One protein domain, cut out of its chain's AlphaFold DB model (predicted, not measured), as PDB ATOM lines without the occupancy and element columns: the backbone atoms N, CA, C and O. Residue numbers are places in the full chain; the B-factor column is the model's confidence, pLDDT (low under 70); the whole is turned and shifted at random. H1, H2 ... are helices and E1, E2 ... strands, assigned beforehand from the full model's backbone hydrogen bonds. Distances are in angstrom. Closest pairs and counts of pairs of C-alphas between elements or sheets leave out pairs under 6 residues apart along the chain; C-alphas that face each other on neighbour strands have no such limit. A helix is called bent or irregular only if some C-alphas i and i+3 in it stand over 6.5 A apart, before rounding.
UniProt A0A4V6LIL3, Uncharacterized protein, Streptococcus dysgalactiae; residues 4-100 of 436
ATOM      1  N   THR A   4     255.776 273.632 318.443       67.75
ATOM      2  CA  THR A   4     255.595 273.920 319.871       67.75
ATOM      3  C   THR A   4     255.649 272.648 320.715       67.75
ATOM      4  O   THR A   4     256.254 272.647 321.781       67.75
ATOM      5  N   GLU A   5     255.073 271.551 320.229       69.25
ATOM      6  CA  GLU A   5     255.049 270.284 320.958       69.25
ATOM      7  C   GLU A   5     256.412 269.578 320.908       69.25
ATOM      8  O   GLU A   5     256.854 268.999 321.897       69.25
ATOM      9  N   PHE A   6     257.132 269.692 319.786       65.25
ATOM     10  CA  PHE A   6     258.525 269.244 319.683       65.25
ATOM     11  C   PHE A   6     259.439 269.991 320.645       65.25
ATOM     12  O   PHE A   6     260.216 269.362 321.365       65.25
ATOM     13  N   ILE A   7     259.300 271.314 320.700       71.69
ATOM     14  CA  ILE A   7     260.088 272.162 321.585       71.69
ATOM     15  C   ILE A   7     259.786 271.858 323.051       71.69
ATOM     16  O   ILE A   7     260.720 271.632 323.819       71.69
ATOM     17  N   LYS A   8     258.505 271.737 323.423       72.69
ATOM     18  CA  LYS A   8     258.114 271.273 324.760       72.69
ATOM     19  C   LYS A   8     258.758 269.932 325.101       72.69
ATOM     20  O   LYS A   8     259.371 269.805 326.151       72.69
ATOM     21  N   ARG A   9     258.654 268.930 324.221       71.56
ATOM     22  CA  ARG A   9     259.128 267.576 324.536       71.56
ATOM     23  C   ARG A   9     260.648 267.490 324.649       71.56
ATOM     24  O   ARG A   9     261.149 266.791 325.518       71.56
ATOM     25  N   LYS A  10     261.379 268.154 323.749       68.81
ATOM     26  CA  LYS A  10     262.835 267.997 323.633       68.81
ATOM     27  C   LYS A  10     263.623 269.002 324.476       68.81
ATOM     28  O   LYS A  10     264.717 268.676 324.917       68.81
ATOM     29  N   PHE A  11     263.085 270.203 324.697       75.50
ATOM     30  CA  PHE A  11     263.837 271.317 325.283       75.50
ATOM     31  C   PHE A  11     263.189 271.931 326.534       75.50
ATOM     32  O   PHE A  11     263.711 272.922 327.033       75.50
ATOM     33  N   SER A  12     262.098 271.361 327.074       77.62
ATOM     34  CA  SER A  12     261.400 271.905 328.258       77.62
ATOM     35  C   SER A  12     262.341 272.219 329.420       77.62
ATOM     36  O   SER A  12     262.303 273.329 329.935       77.62
ATOM     37  N   GLU A  13     263.203 271.284 329.821       79.12
ATOM     38  CA  GLU A  13     264.079 271.493 330.983       79.12
ATOM     39  C   GLU A  13     265.128 272.580 330.744       79.12
ATOM     40  O   GLU A  13     265.378 273.397 331.628       79.12
ATOM     41  N   ARG A  14     265.664 272.669 329.522       79.06
ATOM     42  CA  ARG A  14     266.579 273.748 329.137       79.06
ATOM     43  C   ARG A  14     265.877 275.108 329.172       79.06
ATOM     44  O   ARG A  14     266.361 276.013 329.830       79.06
ATOM     45  N   ILE A  15     264.691 275.210 328.567       80.44
ATOM     46  CA  ILE A  15     263.880 276.439 328.574       80.44
ATOM     47  C   ILE A  15     263.561 276.873 330.006       80.44
ATOM     48  O   ILE A  15     263.662 278.049 330.336       80.44
ATOM     49  N   LYS A  16     263.176 275.932 330.872       81.94
ATOM     50  CA  LYS A  16     262.923 276.222 332.284       81.94
ATOM     51  C   LYS A  16     264.172 276.727 332.997       81.94
ATOM     52  O   LYS A  16     264.059 277.671 333.768       81.94
ATOM     53  N   SER A  17     265.325 276.105 332.752       82.38
ATOM     54  CA  SER A  17     266.604 276.512 333.335       82.38
ATOM     55  C   SER A  17     266.983 277.933 332.923       82.38
ATOM     56  O   SER A  17     267.293 278.740 333.792       82.38
ATOM     57  N   ASP A  18     266.890 278.253 331.630       79.38
ATOM     58  CA  ASP A  18     267.246 279.571 331.092       79.38
ATOM     59  C   ASP A  18     266.319 280.671 331.661       79.38
ATOM     60  O   ASP A  18     266.772 281.713 332.136       79.38
ATOM     61  N   ILE A  19     265.006 280.402 331.736       79.50
ATOM     62  CA  ILE A  19     264.036 281.312 332.378       79.50
ATOM     63  C   ILE A  19     264.343 281.480 333.871       79.50
ATOM     64  O   ILE A  19     264.252 282.586 334.407       79.50
ATOM     65  N   HIS A  20     264.671 280.384 334.559       80.06
ATOM     66  CA  HIS A  20     264.960 280.402 335.990       80.06
ATOM     67  C   HIS A  20     266.182 281.255 336.300       80.06
ATOM     68  O   HIS A  20     266.097 282.112 337.179       80.06
ATOM     69  N   SER A  21     267.280 281.082 335.554       78.81
ATOM     70  CA  SER A  21     268.498 281.868 335.749       78.81
ATOM     71  C   SER A  21     268.243 283.361 335.565       78.81
ATOM     72  O   SER A  21     268.641 284.154 336.421       78.81
ATOM     73  N   ASP A  22     267.511 283.745 334.521       78.31
ATOM     74  CA  ASP A  22     267.254 285.153 334.212       78.31
ATOM     75  C   ASP A  22     266.361 285.829 335.260       78.31
ATOM     76  O   ASP A  22     266.655 286.934 335.745       78.31
ATOM     77  N   ILE A  23     265.282 285.152 335.667       78.62
ATOM     78  CA  ILE A  23     264.376 285.658 336.704       78.62
ATOM     79  C   ILE A  23     265.104 285.712 338.052       78.62
ATOM     80  O   ILE A  23     265.009 286.717 338.761       78.62
ATOM     81  N   PHE A  24     265.858 284.671 338.407       76.00
ATOM     82  CA  PHE A  24     266.540 284.587 339.697       76.00
ATOM     83  C   PHE A  24     267.617 285.666 339.851       76.00
ATOM     84  O   PHE A  24     267.666 286.326 340.890       76.00
ATOM     85  N   VAL A  25     268.423 285.924 338.813       78.94
ATOM     86  CA  VAL A  25     269.400 287.029 338.804       78.94
ATOM     87  C   VAL A  25     268.695 288.375 338.981       78.94
ATOM     88  O   VAL A  25     269.108 289.191 339.809       78.94
ATOM     89  N   THR A  26     267.595 288.597 338.261       81.25
ATOM     90  CA  THR A  26     266.829 289.849 338.339       81.25
ATOM     91  C   THR A  26     266.253 290.083 339.736       81.25
ATOM     92  O   THR A  26     266.381 291.180 340.286       81.25
ATOM     93  N   ILE A  27     265.645 289.058 340.339       81.00
ATOM     94  CA  ILE A  27     265.051 289.148 341.677       81.00
ATOM     95  C   ILE A  27     266.136 289.336 342.739       81.00
ATOM     96  O   ILE A  27     265.994 290.205 343.598       81.00
ATOM     97  N   LYS A  28     267.249 288.600 342.656       79.81
ATOM     98  CA  LYS A  28     268.374 288.739 343.591       79.81
ATOM     99  C   LYS A  28     268.984 290.142 343.542       79.81
ATOM    100  O   LYS A  28     269.249 290.726 344.587       79.81
ATOM    101  N   ASN A  29     269.135 290.717 342.348       80.81
ATOM    102  CA  ASN A  29     269.626 292.086 342.179       80.81
ATOM    103  C   ASN A  29     268.673 293.140 342.761       80.81
ATOM    104  O   ASN A  29     269.130 294.175 343.237       80.81
ATOM    105  N   ARG A  30     267.355 292.904 342.724       80.25
ATOM    106  CA  ARG A  30     266.369 293.791 343.364       80.25
ATOM    107  C   ARG A  30     266.373 293.639 344.884       80.25
ATOM    108  O   ARG A  30     266.379 294.647 345.578       80.25
ATOM    109  N   ALA A  31     266.442 292.406 345.385       77.44
ATOM    110  CA  ALA A  31     266.543 292.107 346.811       77.44
ATOM    111  C   ALA A  31     267.810 292.714 347.439       77.44
ATOM    112  O   ALA A  31     267.733 293.342 348.489       77.44
ATOM    113  N   ALA A  32     268.954 292.640 346.754       74.06
ATOM    114  CA  ALA A  32     270.208 293.249 347.209       74.06
ATOM    115  C   ALA A  32     270.175 294.790 347.267       74.06
ATOM    116  O   ALA A  32     271.013 295.393 347.926       74.06
ATOM    117  N   LYS A  33     269.234 295.431 346.561       77.19
ATOM    118  CA  LYS A  33     269.018 296.888 346.586       77.19
ATOM    119  C   LYS A  33     267.948 297.322 347.591       77.19
ATOM    120  O   LYS A  33     267.669 298.512 347.677       77.19
ATOM    121  N   SER A  34     267.310 296.377 348.276       75.81
ATOM    122  CA  SER A  34     266.327 296.674 349.316       75.81
ATOM    123  C   SER A  34     267.012 296.822 350.672       75.81
ATOM    124  O   SER A  34     267.979 296.114 350.953       75.81
ATOM    125  N   ASP A  35     266.477 297.692 351.525       69.06
ATOM    126  CA  ASP A  35     267.026 297.957 352.864       69.06
ATOM    127  C   ASP A  35     266.835 296.777 353.845       69.06
ATOM    128  O   ASP A  35     267.379 296.774 354.946       69.06
ATOM    129  N   GLU A  36     266.088 295.745 353.443       70.81
ATOM    130  CA  GLU A  36     265.639 294.628 354.287       70.81
ATOM    131  C   GLU A  36     266.515 293.357 354.175       70.81
ATOM    132  O   GLU A  36     266.180 292.318 354.742       70.81
ATOM    133  N   ASN A  37     267.646 293.433 353.456       73.25
ATOM    134  CA  ASN A  37     268.692 292.400 353.345       73.25
ATOM    135  C   ASN A  37     268.181 290.969 353.035       73.25
ATOM    136  O   ASN A  37     268.614 289.977 353.625       73.25
ATOM    137  N   TRP A  38     267.241 290.859 352.095       79.81
ATOM    138  CA  TRP A  38     266.596 289.596 351.733       79.81
ATOM    139  C   TRP A  38     267.532 288.599 351.034       79.81
ATOM    140  O   TRP A  38     268.128 288.885 349.991       79.81
ATOM    141  N   LYS A  39     267.547 287.358 351.525       82.44
ATOM    142  CA  LYS A  39     268.103 286.193 350.830       82.44
ATOM    143  C   LYS A  39     267.011 285.493 350.025       82.44
ATOM    144  O   LYS A  39     266.024 285.028 350.581       82.44
ATOM    145  N   VAL A  40     267.217 285.368 348.717       82.75
ATOM    146  CA  VAL A  40     266.251 284.743 347.801       82.75
ATOM    147  C   VAL A  40     266.682 283.319 347.468       82.75
ATOM    148  O   VAL A  40     267.831 283.088 347.086       82.75
ATOM    149  N   VAL A  41     265.757 282.368 347.586       82.56
ATOM    150  CA  VAL A  41     265.951 280.956 347.240       82.56
ATOM    151  C   VAL A  41     264.847 280.516 346.282       82.56
ATOM    152  O   VAL A  41     263.691 280.909 346.414       82.56
ATOM    153  N   SER A  42     265.200 279.674 345.315       80.88
ATOM    154  CA  SER A  42     264.233 278.963 344.485       80.88
ATOM    155  C   SER A  42     264.656 277.510 344.354       80.88
ATOM    156  O   SER A  42     265.802 277.228 344.008       80.88
ATOM    157  N   ARG A  43     263.743 276.599 344.694       77.38
ATOM    158  CA  ARG A  43     264.000 275.151 344.766       77.38
ATOM    159  C   ARG A  43     263.345 274.372 343.629       77.38
ATOM    160  O   ARG A  43     263.568 273.174 343.506       77.38
ATOM    161  N   GLU A  44     262.543 275.047 342.813       80.81
ATOM    162  CA  GLU A  44     261.808 274.454 341.703       80.81
ATOM    163  C   GLU A  44     262.046 275.255 340.427       80.81
ATOM    164  O   GLU A  44     262.153 276.483 340.447       80.81
ATOM    165  N   LEU A  45     262.081 274.542 339.304       82.25
ATOM    166  CA  LEU A  45     262.080 275.158 337.990       82.25
ATOM    167  C   LEU A  45     260.695 275.754 337.653       82.25
ATOM    168  O   LEU A  45     259.674 275.251 338.133       82.25
ATOM    169  N   PRO A  46     260.631 276.791 336.796       84.19
ATOM    170  CA  PRO A  46     259.387 277.440 336.406       84.19
ATOM    171  C   PRO A  46     258.371 276.453 335.823       84.19
ATOM    172  O   PRO A  46     258.700 275.582 335.011       84.19
ATOM    173  N   LYS A  47     257.098 276.624 336.186       85.06
ATOM    174  CA  LYS A  47     255.979 275.868 335.609       85.06
ATOM    175  C   LYS A  47     255.406 276.654 334.433       85.06
ATOM    176  O   LYS A  47     255.029 277.816 334.587       85.06
ATOM    177  N   PHE A  48     255.348 276.043 333.250       83.31
ATOM    178  CA  PHE A  48     254.790 276.690 332.059       83.31
ATOM    179  C   PHE A  48     253.271 276.836 332.184       83.31
ATOM    180  O   PHE A  48     252.561 275.844 332.320       83.31
ATOM    181  N   LYS A  49     252.773 278.069 332.072       84.00
ATOM    182  CA  LYS A  49     251.350 278.372 331.857       84.00
ATOM    183  C   LYS A  49     251.000 278.299 330.377       84.00
ATOM    184  O   LYS A  49     249.960 277.770 329.999       84.00
ATOM    185  N   SER A  50     251.883 278.814 329.528       83.06
ATOM    186  CA  SER A  50     251.755 278.724 328.079       83.06
ATOM    187  C   SER A  50     253.132 278.753 327.427       83.06
ATOM    188  O   SER A  50     254.090 279.308 327.966       83.06
ATOM    189  N   ILE A  51     253.231 278.134 326.256       81.75
ATOM    190  CA  ILE A  51     254.424 278.176 325.417       81.75
ATOM    191  C   ILE A  51     253.985 278.149 323.960       81.75
ATOM    192  O   ILE A  51     253.156 277.325 323.565       81.75
ATOM    193  N   LYS A  52     254.543 279.055 323.165       79.75
ATOM    194  CA  LYS A  52     254.317 279.143 321.725       79.75
ATOM    195  C   LYS A  52     255.661 279.299 321.031       79.75
ATOM    196  O   LYS A  52     256.364 280.273 321.278       79.75
ATOM    197  N   ALA A  53     255.991 278.348 320.164       74.94
ATOM    198  CA  ALA A  53     257.183 278.410 319.330       74.94
ATOM    199  C   ALA A  53     256.807 278.899 317.928       74.94
ATOM    200  O   ALA A  53     255.856 278.393 317.328       74.94
ATOM    201  N   ILE A  54     257.551 279.875 317.419       71.44
ATOM    202  CA  ILE A  54     257.395 280.427 316.074       71.44
ATOM    203  C   ILE A  54     258.740 280.260 315.360       71.44
ATOM    204  O   ILE A  54     259.699 280.942 315.725       71.44
ATOM    205  N   PRO A  55     258.847 279.330 314.396       62.59
ATOM    206  CA  PRO A  55     260.052 279.188 313.598       62.59
ATOM    207  C   PRO A  55     260.088 280.266 312.508       62.59
ATOM    208  O   PRO A  55     259.060 280.579 311.909       62.59
ATOM    209  N   TYR A  56     261.274 280.783 312.218       61.81
ATOM    210  CA  TYR A  56     261.563 281.517 310.989       61.81
ATOM    211  C   TYR A  56     262.928 281.076 310.471       61.81
ATOM    212  O   TYR A  56     263.886 280.885 311.226       61.81
ATOM    213  N   GLN A  57     262.976 280.823 309.170       55.41
ATOM    214  CA  GLN A  57     264.157 280.295 308.509       55.41
ATOM    215  C   GLN A  57     265.075 281.444 308.098       55.41
ATOM    216  O   GLN A  57     264.605 282.436 307.543       55.41
ATOM    217  N   ILE A  58     266.372 281.290 308.368       52.62
ATOM    218  CA  ILE A  58     267.405 282.227 307.906       52.62
ATOM    219  C   ILE A  58     268.090 281.663 306.660       52.62
ATOM    220  O   ILE A  58     268.241 282.371 305.670       52.62
ATOM    221  N   ASP A  59     268.449 280.377 306.685       49.78
ATOM    222  CA  ASP A  59     269.096 279.679 305.572       49.78
ATOM    223  C   ASP A  59     268.766 278.168 305.577       49.78
ATOM    224  O   ASP A  59     267.901 277.699 306.319       49.78
ATOM    225  N   PHE A  60     269.408 277.384 304.706       43.44
ATOM    226  CA  PHE A  60     269.174 275.938 304.583       43.44
ATOM    227  C   PHE A  60     269.696 275.097 305.763       43.44
ATOM    228  O   PHE A  60     269.313 273.933 305.878       43.44
ATOM    229  N   LYS A  61     270.568 275.644 306.618       43.75
ATOM    230  CA  LYS A  61     271.250 274.927 307.713       43.75
ATOM    231  C   LYS A  61     270.805 275.390 309.109       43.75
ATOM    232  O   LYS A  61     271.044 274.676 310.087       43.75
ATOM    233  N   THR A  62     270.125 276.533 309.198       52.34
ATOM    234  CA  THR A  62     269.843 277.216 310.464       52.34
ATOM    235  C   THR A  62     268.388 277.678 310.550       52.34
ATOM    236  O   THR A  62     267.896 278.441 309.713       52.34
ATOM    237  N   ILE A  63     267.692 277.256 311.613       61.06
ATOM    238  CA  ILE A  63     266.386 277.814 311.993       61.06
ATOM    239  C   ILE A  63     266.550 278.609 313.276       61.06
ATOM    240  O   ILE A  63     267.098 278.097 314.256       61.06
ATOM    241  N   ARG A  64     265.959 279.805 313.308       71.31
ATOM    242  CA  ARG A  64     265.687 280.483 314.568       71.31
ATOM    243  C   ARG A  64     264.267 280.234 315.026       71.31
ATOM    244  O   ARG A  64     263.316 280.219 314.243       71.31
ATOM    245  N   ILE A  65     264.129 279.993 316.320       72.88
ATOM    246  CA  ILE A  65     262.844 279.745 316.953       72.88
ATOM    247  C   ILE A  65     262.653 280.784 318.039       72.88
ATOM    248  O   ILE A  65     263.366 280.783 319.039       72.88
ATOM    249  N   LEU A  66     261.633 281.618 317.862       78.31
ATOM    250  CA  LEU A  66     261.131 282.474 318.924       78.31
ATOM    251  C   LEU A  66     260.182 281.660 319.792       78.31
ATOM    252  O   LEU A  66     259.105 281.244 319.356       78.31
ATOM    253  N   VAL A  67     260.592 281.420 321.030       79.88
ATOM    254  CA  VAL A  67     259.806 280.716 322.034       79.88
ATOM    255  C   VAL A  67     259.274 281.745 323.019       79.88
ATOM    256  O   VAL A  67     260.004 282.276 323.850       79.88
ATOM    257  N   ASN A  68     257.976 282.013 322.925       82.81
ATOM    258  CA  ASN A  68     257.266 282.847 323.882       82.81
ATOM    259  C   ASN A  68     256.710 281.955 324.987       82.81
ATOM    260  O   ASN A  68     255.907 281.060 324.710       82.81
ATOM    261  N   VAL A  69     257.133 282.194 326.224       85.19
ATOM    262  CA  VAL A  69     256.756 281.409 327.400       85.19
ATOM    263  C   VAL A  69     256.112 282.319 328.429       85.19
ATOM    264  O   VAL A  69     256.672 283.344 328.800       85.19
ATOM    265  N   THR A  70     254.949 281.924 328.933       85.50
ATOM    266  CA  THR A  70     254.427 282.441 330.201       85.50
ATOM    267  C   THR A  70     254.657 281.374 331.257       85.50
ATOM    268  O   THR A  70     254.243 280.227 331.074       85.50
ATOM    269  N   SER A  71     255.323 281.723 332.352       85.19
ATOM    270  CA  SER A  71     255.662 280.777 333.417       85.19
ATOM    271  C   SER A  71     255.387 281.352 334.799       85.19
ATOM    272  O   SER A  71     255.332 282.569 334.968       85.19
ATOM    273  N   THR A  72     255.224 280.464 335.774       86.31
ATOM    274  CA  THR A  72     255.149 280.809 337.194       86.31
ATOM    275  C   THR A  72     256.308 280.151 337.916       86.31
ATOM    276  O   THR A  72     256.512 278.941 337.785       86.31
ATOM    277  N   THR A  73     257.047 280.936 338.694       83.81
ATOM    278  CA  THR A  73     258.159 280.440 339.512       83.81
ATOM    279  C   THR A  73     257.914 280.768 340.972       83.81
ATOM    280  O   THR A  73     257.469 281.865 341.308       83.81
ATOM    281  N   TYR A  74     258.206 279.802 341.832       85.06
ATOM    282  CA  TYR A  74     258.085 279.943 343.272       85.06
ATOM    283  C   TYR A  74     259.419 280.392 343.882       85.06
ATOM    284  O   TYR A  74     260.474 279.812 343.591       85.06
ATOM    285  N   PHE A  75     259.363 281.422 344.727       84.31
ATOM    286  CA  PHE A  75     260.514 281.963 345.445       84.31
ATOM    287  C   PHE A  75     260.236 282.068 346.944       84.31
ATOM    288  O   PHE A  75     259.155 282.482 347.366       84.31
ATOM    289  N   GLU A  76     261.260 281.746 347.731       85.62
ATOM    290  CA  GLU A  76     261.329 281.990 349.170       85.62
ATOM    291  C   GLU A  76     262.262 283.184 349.412       85.62
ATOM    292  O   GLU A  76     263.424 283.170 348.998       85.62
ATOM    293  N   PHE A  77     261.754 284.215 350.078       84.75
ATOM    294  CA  PHE A  77     262.501 285.380 350.534       84.75
ATOM    295  C   PHE A  77     262.717 285.234 352.037       84.75
ATOM    296  O   PHE A  77     261.764 285.060 352.788       84.75
ATOM    297  N   ILE A  78     263.969 285.253 352.475       85.88
ATOM    298  CA  ILE A  78     264.361 284.959 353.854       85.88
ATOM    299  C   ILE A  78     265.145 286.150 354.399       85.88
ATOM    300  O   ILE A  78     266.147 286.540 353.798       85.88
ATOM    301  N   ASN A  79     264.723 286.706 355.530       84.62
ATOM    302  CA  ASN A  79     265.468 287.715 356.285       84.62
ATOM    303  C   ASN A  79     265.356 287.449 357.799       84.62
ATOM    304  O   ASN A  79     264.781 286.444 358.221       84.62
ATOM    305  N   ASP A  80     265.890 288.355 358.618       80.00
ATOM    306  CA  ASP A  80     265.887 288.222 360.083       80.00
ATOM    307  C   ASP A  80     264.476 288.297 360.705       80.00
ATOM    308  O   ASP A  80     264.286 287.912 361.858       80.00
ATOM    309  N   GLN A  81     263.477 288.773 359.953       77.38
ATOM    310  CA  GLN A  81     262.089 288.922 360.402       77.38
ATOM    311  C   GLN A  81     261.197 287.731 360.015       77.38
ATOM    312  O   GLN A  81     260.110 287.582 360.576       77.38
ATOM    313  N   GLY A  82     261.637 286.862 359.098       80.06
ATOM    314  CA  GLY A  82     260.910 285.647 358.733       80.06
ATOM    315  C   GLY A  82     261.133 285.176 357.294       80.06
ATOM    316  O   GLY A  82     262.061 285.590 356.601       80.06
ATOM    317  N   VAL A  83     260.262 284.262 356.854       84.56
ATOM    318  CA  VAL A  83     260.247 283.714 355.491       84.56
ATOM    319  C   VAL A  83     258.967 284.152 354.790       84.56
ATOM    320  O   VAL A  83     257.871 283.832 355.246       84.56
ATOM    321  N   GLU A  84     259.105 284.828 353.656       85.00
ATOM    322  CA  GLU A  84     258.000 285.175 352.772       85.00
ATOM    323  C   GLU A  84     258.040 284.318 351.501       85.00
ATOM    324  O   GLU A  84     259.093 284.093 350.905       85.00
ATOM    325  N   GLN A  85     256.880 283.835 351.066       84.31
ATOM    326  CA  GLN A  85     256.749 282.973 349.894       84.31
ATOM    327  C   GLN A  85     255.948 283.688 348.812       84.31
ATOM    328  O   GLN A  85     254.831 284.142 349.063       84.31
ATOM    329  N   ARG A  86     256.493 283.777 347.593       83.88
ATOM    330  CA  ARG A  86     255.821 284.451 346.473       83.88
ATOM    331  C   ARG A  86     255.860 283.621 345.198       83.88
ATOM    332  O   ARG A  86     256.894 283.073 344.819       83.88
ATOM    333  N   ASN A  87     254.726 283.613 344.500       83.31
ATOM    334  CA  ASN A  87     254.634 283.158 343.119       83.31
ATOM    335  C   ASN A  87     254.867 284.346 342.193       83.31
ATOM    336  O   ASN A  87     254.174 285.358 342.287       83.31
ATOM    337  N   VAL A  88     255.828 284.210 341.289       80.00
ATOM    338  CA  VAL A  88     256.143 285.235 340.298       80.00
ATOM    339  C   VAL A  88     255.743 284.721 338.928       80.00
ATOM    340  O   VAL A  88     256.298 283.737 338.438       80.00
ATOM    341  N   ASP A  89     254.775 285.404 338.323       82.25
ATOM    342  CA  ASP A  89     254.398 285.206 336.931       82.25
ATOM    343  C   ASP A  89     255.298 286.035 336.024       82.25
ATOM    344  O   ASP A  89     255.535 287.218 336.275       82.25
ATOM    345  N   TRP A  90     255.795 285.416 334.958       80.62
ATOM    346  CA  TRP A  90     256.710 286.071 334.038       80.62
ATOM    347  C   TRP A  90     256.469 285.643 332.596       80.62
ATOM    348  O   TRP A  90     256.294 284.454 332.303       80.62
ATOM    349  N   CYS A  91     256.505 286.621 331.693       80.56
ATOM    350  CA  CYS A  91     256.503 286.411 330.251       80.56
ATOM    351  C   CYS A  91     257.928 286.560 329.727       80.56
ATOM    352  O   CYS A  91     258.581 287.569 329.983       80.56
ATOM    353  N   HIS A  92     258.404 285.558 329.001       80.75
ATOM    354  CA  HIS A  92     259.751 285.524 328.459       80.75
ATOM    355  C   HIS A  92     259.706 285.194 326.968       80.75
ATOM    356  O   HIS A  92     258.936 284.331 326.539       80.75
ATOM    357  N   THR A  93     260.543 285.867 326.188       80.44
ATOM    358  CA  THR A  93     260.760 285.563 324.774       80.44
ATOM    359  C   THR A  93     262.202 285.121 324.622       80.44
ATOM    360  O   THR A  93     263.107 285.910 324.866       80.44
ATOM    361  N   ILE A  94     262.409 283.856 324.257       77.81
ATOM    362  CA  ILE A  94     263.741 283.278 324.062       77.81
ATOM    363  C   ILE A  94     263.927 282.984 322.582       77.81
ATOM    364  O   ILE A  94     263.074 282.345 321.963       77.81
ATOM    365  N   GLU A  95     265.042 283.435 322.023       75.81
ATOM    366  CA  GLU A  95     265.465 283.091 320.670       75.81
ATOM    367  C   GLU A  95     266.433 281.906 320.749       75.81
ATOM    368  O   GLU A  95     267.491 281.991 321.367       75.81
ATOM    369  N   TYR A  96     266.054 280.781 320.146       69.94
ATOM    370  CA  TYR A  96     266.940 279.632 319.979       69.94
ATOM    371  C   TYR A  96     267.439 279.575 318.546       69.94
ATOM    372  O   TYR A  96     266.634 279.600 317.615       69.94
ATOM    373  N   GLU A  97     268.745 279.410 318.378       64.88
ATOM    374  CA  GLU A  97     269.348 279.061 317.096       64.88
ATOM    375  C   GLU A  97     269.587 277.546 317.060       64.88
ATOM    376  O   GLU A  97     270.271 276.983 317.919       64.88
ATOM    377  N   LEU A  98     268.944 276.861 316.114       61.19
ATOM    378  CA  LEU A  98     269.135 275.433 315.884       61.19
ATOM    379  C   LEU A  98     269.993 275.241 314.636       61.19
ATOM    380  O   LEU A  98     269.515 275.446 313.517       61.19
ATOM    381  N   HIS A  99     271.232 274.805 314.849       51.75
ATOM    382  CA  HIS A  99     272.147 274.391 313.791       51.75
ATOM    383  C   HIS A  99     271.989 272.895 313.522       51.75
ATOM    384  O   HIS A  99     272.087 272.077 314.442       51.75
ATOM    385  N   PHE A 100     271.745 272.531 312.265       50.97
ATOM    386  CA  PHE A 100     271.744 271.137 311.826       50.97
ATOM    387  C   PHE A 100     273.073 270.859 311.109       50.97
ATOM    388  O   PHE A 100     273.250 271.232 309.951       50.97
TER     389      PHE A 100
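This is residues 4 to 100 of the 436 residues of an uncharacterized protein of Streptococcus dysgalactiae (UniProt A0A4V6LIL3). A long, twisted sheet curls round one long helix, H1. The hairpin of E3 and E4 runs nearly the full length of the rod, with E2 beside one part of E3 and the short E1 beside another. The 97 printed residues hold one named helix and four named strands: along the chain H1 comes first, then E1, then E2, then E3 and last E4; the class is mixed, helices and strands, and in the branched sheet E3 is the antiparallel neighbour of E1, of E2 and of E4. The whole is loose, with a radius of gyration of the C-alphas of 16.4 A and spans of 57 by 22 by 17 A.

H1, residues 4 to 31, begins at C-alpha 4 (255.595, 273.920, 319.871) and is 34.3 A long. It is irregular, with C-alphas 10 and 13 8.2 A apart, and has a kink of 80 degrees near residue 11. E1 is residues 39 to 41, and E2, residues 47 to 57, bends by 65 degrees at residue 50. E3, residues 62 to 79, is 47.2 A long. E4, residues 82 to 99, is 47.7 A long and ends at C-alpha 99 (272.147, 274.391, 313.791).

H1 is on the sheet; the closest C-alphas of H1 and E2 are those of Thr 4 and Ala 53, 4.8 A. In H1, 22 of 24 O i to N i+4 pairs are within hydrogen-bond range. E2, E3 and E4 form a meander, each strand the antiparallel neighbour of the one before. N 54 and O 66 of E2 and E3, 2.8 A, and N 69 and O 92 of E3 and E4, 2.8 A, are within hydrogen-bond range. E1 and E2 lie on one side of E3, E4 on the other; N 39 and O 78 of E1 and E3 are 2.8 A apart.

The farthest C-alphas, of Phe 60 and Gln 81, are 57.7 A apart. The printed part has no cut and no long link. Its mean pLDDT is 76.0; residues 55 to 63 and 96 to 100 are among those under 70.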